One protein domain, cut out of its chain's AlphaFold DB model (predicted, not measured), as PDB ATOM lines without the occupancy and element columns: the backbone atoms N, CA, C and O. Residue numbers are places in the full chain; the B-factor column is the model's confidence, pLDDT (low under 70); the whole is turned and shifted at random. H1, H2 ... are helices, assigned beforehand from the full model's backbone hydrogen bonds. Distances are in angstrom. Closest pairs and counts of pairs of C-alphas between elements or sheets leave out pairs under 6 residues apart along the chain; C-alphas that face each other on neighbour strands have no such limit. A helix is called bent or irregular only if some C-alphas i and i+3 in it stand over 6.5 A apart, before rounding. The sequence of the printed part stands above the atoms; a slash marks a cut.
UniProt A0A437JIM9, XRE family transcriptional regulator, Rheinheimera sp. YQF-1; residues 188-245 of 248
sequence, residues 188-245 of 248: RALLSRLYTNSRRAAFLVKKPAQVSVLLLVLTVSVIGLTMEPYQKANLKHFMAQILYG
ATOM      1  N   ARG A 188     109.426 146.840 139.232       66.75
ATOM      2  CA  ARG A 188     110.358 145.733 138.980       66.75
ATOM      3  C   ARG A 188     109.740 144.609 138.136       66.75
ATOM      4  O   ARG A 188     110.421 144.088 137.263       66.75
ATOM      5  N   ALA A 189     108.468 144.261 138.346       75.56
ATOM      6  CA  ALA A 189     107.776 143.244 137.546       75.56
ATOM      7  C   ALA A 189     107.362 143.765 136.159       75.56
ATOM      8  O   ALA A 189     107.338 143.014 135.187       75.56
ATOM      9  N   LEU A 190     107.039 145.054 136.047       72.62
ATOM     10  CA  LEU A 190     106.737 145.698 134.771       72.62
ATOM     11  C   LEU A 190     108.012 145.892 133.935       72.62
ATOM     12  O   LEU A 190     108.029 145.557 132.755       72.62
ATOM     13  N   LEU A 191     109.105 146.334 134.560       70.50
ATOM     14  CA  LEU A 191     110.435 146.441 133.960       70.50
ATOM     15  C   LEU A 191     110.973 145.075 133.549       70.50
ATOM     16  O   LEU A 191     111.546 144.966 132.472       70.50
ATOM     17  N   SER A 192     110.756 144.017 134.337       73.44
ATOM     18  CA  SER A 192     111.176 142.672 133.932       73.44
ATOM     19  C   SER A 192     110.376 142.157 132.727       73.44
ATOM     20  O   SER A 192     110.956 141.558 131.819       73.44
ATOM     21  N   ARG A 193     109.071 142.456 132.642       74.38
ATOM     22  CA  ARG A 193     108.246 142.175 131.449       74.38
ATOM     23  C   ARG A 193     108.689 142.980 130.227       74.38
ATOM     24  O   ARG A 193     108.772 142.431 129.133       74.38
ATOM     25  N   LEU A 194     109.024 144.256 130.401       66.75
ATOM     26  CA  LEU A 194     109.520 145.108 129.316       66.75
ATOM     27  C   LEU A 194     110.921 144.695 128.853       66.75
ATOM     28  O   LEU A 194     111.161 144.630 127.654       66.75
ATOM     29  N   TYR A 195     111.823 144.345 129.769       70.31
ATOM     30  CA  TYR A 195     113.174 143.872 129.456       70.31
ATOM     31  C   TYR A 195     113.159 142.525 128.720       70.31
ATOM     32  O   TYR A 195     113.889 142.318 127.750       70.31
ATOM     33  N   THR A 196     112.289 141.600 129.131       71.00
ATOM     34  CA  THR A 196     112.137 140.311 128.438       71.00
ATOM     35  C   THR A 196     111.509 140.470 127.052       71.00
ATOM     36  O   THR A 196     111.981 139.842 126.100       71.00
ATOM     37  N   ASN A 197     110.519 141.358 126.894       71.12
ATOM     38  CA  ASN A 197     109.973 141.693 125.576       71.12
ATOM     39  C   ASN A 197     110.965 142.465 124.695       71.12
ATOM     40  O   ASN A 197     111.030 142.192 123.498       71.12
ATOM     41  N   SER A 198     111.790 143.358 125.252       59.00
ATOM     42  CA  SER A 198     112.793 144.087 124.466       59.00
ATOM     43  C   SER A 198     113.895 143.160 123.952       59.00
ATOM     44  O   SER A 198     114.343 143.321 122.822       59.00
ATOM     45  N   ARG A 199     114.271 142.117 124.708       59.69
ATOM     46  CA  ARG A 199     115.241 141.106 124.253       59.69
ATOM     47  C   ARG A 199     114.702 140.264 123.089       59.69
ATOM     48  O   ARG A 199     115.460 139.931 122.179       59.69
ATOM     49  N   ARG A 200     113.394 139.967 123.080       61.66
ATOM     50  CA  ARG A 200     112.702 139.322 121.945       61.66
ATOM     51  C   ARG A 200     112.597 140.255 120.733       61.66
ATOM     52  O   ARG A 200     112.869 139.822 119.617       61.66
ATOM     53  N   ALA A 201     112.300 141.537 120.949       57.72
ATOM     54  CA  ALA A 201     112.271 142.547 119.888       57.72
ATOM     55  C   ALA A 201     113.665 142.802 119.280       57.72
ATOM     56  O   ALA A 201     113.810 142.877 118.064       57.72
ATOM     57  N   ALA A 202     114.719 142.831 120.101       60.88
ATOM     58  CA  ALA A 202     116.096 142.988 119.640       60.88
ATOM     59  C   ALA A 202     116.546 141.825 118.737       60.88
ATOM     60  O   ALA A 202     117.328 142.032 117.814       60.88
ATOM     61  N   PHE A 203     116.043 140.605 118.960       62.22
ATOM     62  CA  PHE A 203     116.317 139.469 118.076       62.22
ATOM     63  C   PHE A 203     115.642 139.616 116.701       62.22
ATOM     64  O   PHE A 203     116.261 139.309 115.685       62.22
ATOM     65  N   LEU A 204     114.412 140.143 116.663       61.09
ATOM     66  CA  LEU A 204     113.678 140.425 115.422       61.09
ATOM     67  C   LEU A 204     114.331 141.539 114.588       61.09
ATOM     68  O   LEU A 204     114.334 141.449 113.365       61.09
ATOM     69  N   VAL A 205     114.940 142.541 115.232       61.56
ATOM     70  CA  VAL A 205     115.608 143.668 114.547       61.56
ATOM     71  C   VAL A 205     117.045 143.339 114.108       61.56
ATOM     72  O   VAL A 205     117.524 143.874 113.110       61.56
ATOM     73  N   LYS A 206     117.746 142.416 114.784       62.81
ATOM     74  CA  LYS A 206     119.139 142.063 114.442       62.81
ATOM     75  C   LYS A 206     119.309 141.482 113.034       62.81
ATOM     76  O   LYS A 206     120.280 141.822 112.364       62.81
ATOM     77  N   LYS A 207     118.379 140.638 112.573       64.62
ATOM     78  CA  LYS A 207     118.457 140.009 111.241       64.62
ATOM     79  C   LYS A 207     118.358 141.018 110.080       64.62
ATOM     80  O   LYS A 207     119.246 140.994 109.233       64.62
ATOM     81  N   PRO A 208     117.370 141.935 110.030       72.56
ATOM     82  CA  PRO A 208     117.317 142.946 108.973       72.56
ATOM     83  C   PRO A 208     118.436 143.992 109.085       72.56
ATOM     84  O   PRO A 208     118.907 144.482 108.062       72.56
ATOM     85  N   ALA A 209     118.926 144.299 110.294       75.12
ATOM     86  CA  ALA A 209     120.043 145.229 110.474       75.12
ATOM     87  C   ALA A 209     121.354 144.704 109.860       75.12
ATOM     88  O   ALA A 209     122.066 145.460 109.203       75.12
ATOM     89  N   GLN A 210     121.653 143.408 110.008       76.00
ATOM     90  CA  GLN A 210     122.822 142.793 109.366       76.00
ATOM     91  C   GLN A 210     122.722 142.822 107.836       76.00
ATOM     92  O   GLN A 210     123.720 143.080 107.168       76.00
ATOM     93  N   VAL A 211     121.520 142.625 107.285       77.56
ATOM     94  CA  VAL A 211     121.273 142.731 105.838       77.56
ATOM     95  C   VAL A 211     121.456 144.171 105.351       77.56
ATOM     96  O   VAL A 211     122.093 144.378 104.325       77.56
ATOM     97  N   SER A 212     120.977 145.167 106.103       81.94
ATOM     98  CA  SER A 212     121.159 146.590 105.771       81.94
ATOM     99  C   SER A 212     122.635 147.007 105.779       81.94
ATOM    100  O   SER A 212     123.101 147.648 104.840       81.94
ATOM    101  N   VAL A 213     123.407 146.576 106.784       84.69
ATOM    102  CA  VAL A 213     124.854 146.846 106.846       84.69
ATOM    103  C   VAL A 213     125.597 146.156 105.703       84.69
ATOM    104  O   VAL A 213     126.450 146.777 105.076       84.69
ATOM    105  N   LEU A 214     125.261 144.902 105.389       87.44
ATOM    106  CA  LEU A 214     125.873 144.180 104.272       87.44
ATOM    107  C   LEU A 214     125.544 144.838 102.925       87.44
ATOM    108  O   LEU A 214     126.430 144.975 102.086       87.44
ATOM    109  N   LEU A 215     124.306 145.303 102.743       85.94
ATOM    110  CA  LEU A 215     123.893 146.062 101.563       85.94
ATOM    111  C   LEU A 215     124.686 147.368 101.442       85.94
ATOM    112  O   LEU A 215     125.159 147.681 100.359       85.94
ATOM    113  N   LEU A 216     124.882 148.099 102.544       88.12
ATOM    114  CA  LEU A 216     125.640 149.354 102.563       88.12
ATOM    115  C   LEU A 216     127.125 149.120 102.241       88.12
ATOM    116  O   LEU A 216     127.719 149.843 101.448       88.12
ATOM    117  N   VAL A 217     127.730 148.067 102.794       87.31
ATOM    118  CA  VAL A 217     129.110 147.683 102.456       87.31
ATOM    119  C   VAL A 217     129.223 147.287 100.983       87.31
ATOM    120  O   VAL A 217     130.171 147.694 100.314       87.31
ATOM    121  N   LEU A 218     128.249 146.540 100.455       87.88
ATOM    122  CA  LEU A 218     128.217 146.144  99.050       87.88
ATOM    123  C   LEU A 218     128.064 147.362  98.129       87.88
ATOM    124  O   LEU A 218     128.798 147.474  97.151       87.88
ATOM    125  N   THR A 219     127.172 148.304  98.451       85.00
ATOM    126  CA  THR A 219     126.988 149.522  97.649       85.00
ATOM    127  C   THR A 219     128.231 150.402  97.678       85.00
ATOM    128  O   THR A 219     128.690 150.822  96.620       85.00
ATOM    129  N   VAL A 220     128.845 150.617  98.846       84.06
ATOM    130  CA  VAL A 220     130.101 151.380  98.968       84.06
ATOM    131  C   VAL A 220     131.246 150.697  98.215       84.06
ATOM    132  O   VAL A 220     132.027 151.370  97.543       84.06
ATOM    133  N   SER A 221     131.332 149.366  98.272       83.75
ATOM    134  CA  SER A 221     132.353 148.599  97.555       83.75
ATOM    135  C   SER A 221     132.187 148.698  96.034       83.75
ATOM    136  O   SER A 221     133.167 148.956  95.336       83.75
ATOM    137  N   VAL A 222     130.958 148.579  95.522       87.69
ATOM    138  CA  VAL A 222     130.657 148.744  94.090       87.69
ATOM    139  C   VAL A 222     130.986 150.162  93.627       87.69
ATOM    140  O   VAL A 222     131.703 150.315  92.643       87.69
ATOM    141  N   ILE A 223     130.555 151.187  94.373       82.31
ATOM    142  CA  ILE A 223     130.856 152.596  94.069       82.31
ATOM    143  C   ILE A 223     132.374 152.820  94.008       82.31
ATOM    144  O   ILE A 223     132.873 153.434  93.065       82.31
ATOM    145  N   GLY A 224     133.125 152.274  94.968       78.12
ATOM    146  CA  GLY A 224     134.583 152.370  94.993       78.12
ATOM    147  C   GLY A 224     135.267 151.679  93.808       78.12
ATOM    148  O   GLY A 224     136.275 152.177  93.305       78.12
ATOM    149  N   LEU A 225     134.724 150.560  93.318       82.56
ATOM    150  CA  LEU A 225     135.249 149.881  92.130       82.56
ATOM    151  C   LEU A 225     134.944 150.655  90.841       82.56
ATOM    152  O   LEU A 225     135.813 150.719  89.973       82.56
ATOM    153  N   THR A 226     133.777 151.301  90.748       85.06
ATOM    154  CA  THR A 226     133.352 152.079  89.570       85.06
ATOM    155  C   THR A 226     133.912 153.502  89.506       85.06
ATOM    156  O   THR A 226     133.759 154.162  88.484       85.06
ATOM    157  N   MET A 227     134.549 154.000  90.571       80.19
ATOM    158  CA  MET A 227     135.093 155.363  90.603       80.19
ATOM    159  C   MET A 227     136.312 155.549  89.691       80.19
ATOM    160  O   MET A 227     137.262 154.753  89.715       80.19
ATOM    161  N   GLU A 228     136.322 156.673  88.974       85.12
ATOM    162  CA  GLU A 228     137.450 157.118  88.156       85.12
ATOM    163  C   GLU A 228     138.668 157.511  89.026       85.12
ATOM    164  O   GLU A 228     138.514 157.880  90.198       85.12
ATOM    165  N   PRO A 229     139.907 157.452  88.493       83.75
ATOM    166  CA  PRO A 229     141.128 157.605  89.293       83.75
ATOM    167  C   PRO A 229     141.215 158.930  90.062       83.75
ATOM    168  O   PRO A 229     141.676 158.956  91.205       83.75
ATOM    169  N   TYR A 230     140.729 160.026  89.471       83.69
ATOM    170  CA  TYR A 230     140.746 161.342  90.113       83.69
ATOM    171  C   TYR A 230     139.750 161.435  91.285       83.69
ATOM    172  O   TYR A 230     140.045 162.072  92.295       83.69
ATOM    173  N   GLN A 231     138.600 160.749  91.207       80.38
ATOM    174  CA  GLN A 231     137.603 160.699  92.286       80.38
ATOM    175  C   GLN A 231     138.139 159.921  93.490       80.38
ATOM    176  O   GLN A 231     137.953 160.340  94.631       80.38
ATOM    177  N   LYS A 232     138.882 158.836  93.237       81.56
ATOM    178  CA  LYS A 232     139.594 158.082  94.282       81.56
ATOM    179  C   LYS A 232     140.643 158.941  94.985       81.56
ATOM    180  O   LYS A 232     140.751 158.881  96.209       81.56
ATOM    181  N   ALA A 233     141.389 159.756  94.235       81.06
ATOM    182  CA  ALA A 233     142.376 160.673  94.803       81.06
ATOM    183  C   ALA A 233     141.720 161.744  95.690       81.06
ATOM    184  O   ALA A 233     142.158 161.952  96.822       81.06
ATOM    185  N   ASN A 234     140.619 162.349  95.231       81.31
ATOM    186  CA  ASN A 234     139.879 163.348  96.006       81.31
ATOM    187  C   ASN A 234     139.248 162.755  97.275       81.31
ATOM    188  O   ASN A 234     139.336 163.348  98.348       81.31
ATOM    189  N   LEU A 235     138.672 161.552  97.181       80.88
ATOM    190  CA  LEU A 235     138.122 160.843  98.336       80.88
ATOM    191  C   LEU A 235     139.215 160.492  99.354       80.88
ATOM    192  O   LEU A 235     138.993 160.609 100.555       80.88
ATOM    193  N   LYS A 236     140.412 160.106  98.895       81.69
ATOM    194  CA  LYS A 236     141.559 159.834  99.773       81.69
ATOM    195  C   LYS A 236     142.014 161.092 100.514       81.69
ATOM    196  O   LYS A 236     142.259 161.010 101.715       81.69
ATOM    197  N   HIS A 237     142.087 162.237  99.833       80.75
ATOM    198  CA  HIS A 237     142.393 163.521 100.472       80.75
ATOM    199  C   HIS A 237     141.329 163.916 101.503       80.75
ATOM    200  O   HIS A 237     141.676 164.275 102.624       80.75
ATOM    201  N   PHE A 238     140.048 163.759 101.167       82.31
ATOM    202  CA  PHE A 238     138.938 164.036 102.079       82.31
ATOM    203  C   PHE A 238     138.947 163.126 103.320       82.31
ATOM    204  O   PHE A 238     138.831 163.601 104.447       82.31
ATOM    205  N   MET A 239     139.147 161.817 103.140       79.62
ATOM    206  CA  MET A 239     139.222 160.868 104.256       79.62
ATOM    207  C   MET A 239     140.458 161.110 105.126       79.62
ATOM    208  O   MET A 239     140.371 160.987 106.346       79.62
ATOM    209  N   ALA A 240     141.591 161.497 104.530       79.94
ATOM    210  CA  ALA A 240     142.777 161.899 105.279       79.94
ATOM    211  C   ALA A 240     142.515 163.163 106.115       79.94
ATOM    212  O   ALA A 240     142.907 163.211 107.275       79.94
ATOM    213  N   GLN A 241     141.786 164.140 105.572       83.50
ATOM    214  CA  GLN A 241     141.408 165.355 106.296       83.50
ATOM    215  C   GLN A 241     140.468 165.071 107.479       83.50
ATOM    216  O   GLN A 241     140.623 165.676 108.537       83.50
ATOM    217  N   ILE A 242     139.526 164.130 107.333       79.56
ATOM    218  CA  ILE A 242     138.626 163.714 108.423       79.56
ATOM    219  C   ILE A 242     139.364 162.908 109.499       79.56
ATOM    220  O   ILE A 242     139.119 163.114 110.684       79.56
ATOM    221  N   LEU A 243     140.241 161.977 109.108       76.31
ATOM    222  CA  LEU A 243     140.901 161.061 110.049       76.31
ATOM    223  C   LEU A 243     142.087 161.691 110.780       76.31
ATOM    224  O   LEU A 243     142.321 161.355 111.938       76.31
ATOM    225  N   TYR A 244     142.826 162.579 110.115       80.56
ATOM    226  CA  TYR A 244     144.023 163.218 110.668       80.56
ATOM    227  C   TYR A 244     143.805 164.676 111.068       80.56
ATOM    228  O   TYR A 244     144.760 165.312 111.482       80.56
ATOM    229  N   GLY A 245     142.569 165.180 110.958       63.59
ATOM    230  CA  GLY A 245     142.099 166.421 111.571       63.59
ATOM    231  C   GLY A 245     143.074 167.595 111.508       63.59
ATOM    232  O   GLY A 245     143.772 167.832 112.476       63.59
TER     233      GLY A 245
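AT A GLANCE: This is residues 188 to 245 of the 248 residues of the protein "XRE family transcriptional regulator" of Rheinheimera sp. YQF-1 (UniProt A0A437JIM9). Picture one long helix, H1, with a kink partway along it, and at its far end a tight turn into a shorter helix, H2, that folds back at a slant, so that the two make an open V with one long arm and one short arm. There is no core: the arms come near each other only by the turn, and most of H1 and much of H2 stand free. The printed part has 58 residues, with two named helices, H1 then H2, and no named strand; its class is all helix. It is extended, with a radius of gyration of the C-alphas of 20.2 A and spans of 60 by 27 by 8 A.

IN THESE COORDINATES: Find C-alpha 188 at (110.358, 145.733, 138.980); from there H1 runs through residues 188 to 226, 54.9 A from first to last C-alpha, to C-alpha 226 at (133.352, 152.079, 89.570). Near residue 205 it has a kink of 35 degrees. H1 is neither bent nor irregular, but only just: C-alphas 204 and 207 are 6.4 A apart. After a tight link of two residues, H2 takes residues 229 to 244, 22.3 A long, and ends with C-alpha 244 at (144.023, 163.218, 110.668).

HOW THE PARTS SIT: Look at Gly 224 and Lys 232, the closest C-alphas of H1 and H2, 7.6 A apart. The helices are close but not clearly touching, with 1 pair of C-alphas within 8 A. Their lines stand at a steep tilt of 39 degrees, and they run opposite ways. In H2 every O i to N i+4 pair is within hydrogen-bond range; in H1, 33 of 35 are.

THE WHOLE: The two farthest C-alphas, those of Ala 189 and Tyr 230, are 60.5 A apart. The printed part has no cut. Residues 188 to 223 and 236 to 245 stand free. The mean pLDDT of the printed part is 76.3; look for values under 70 at residues 188, 194, 198 to 207 and 245.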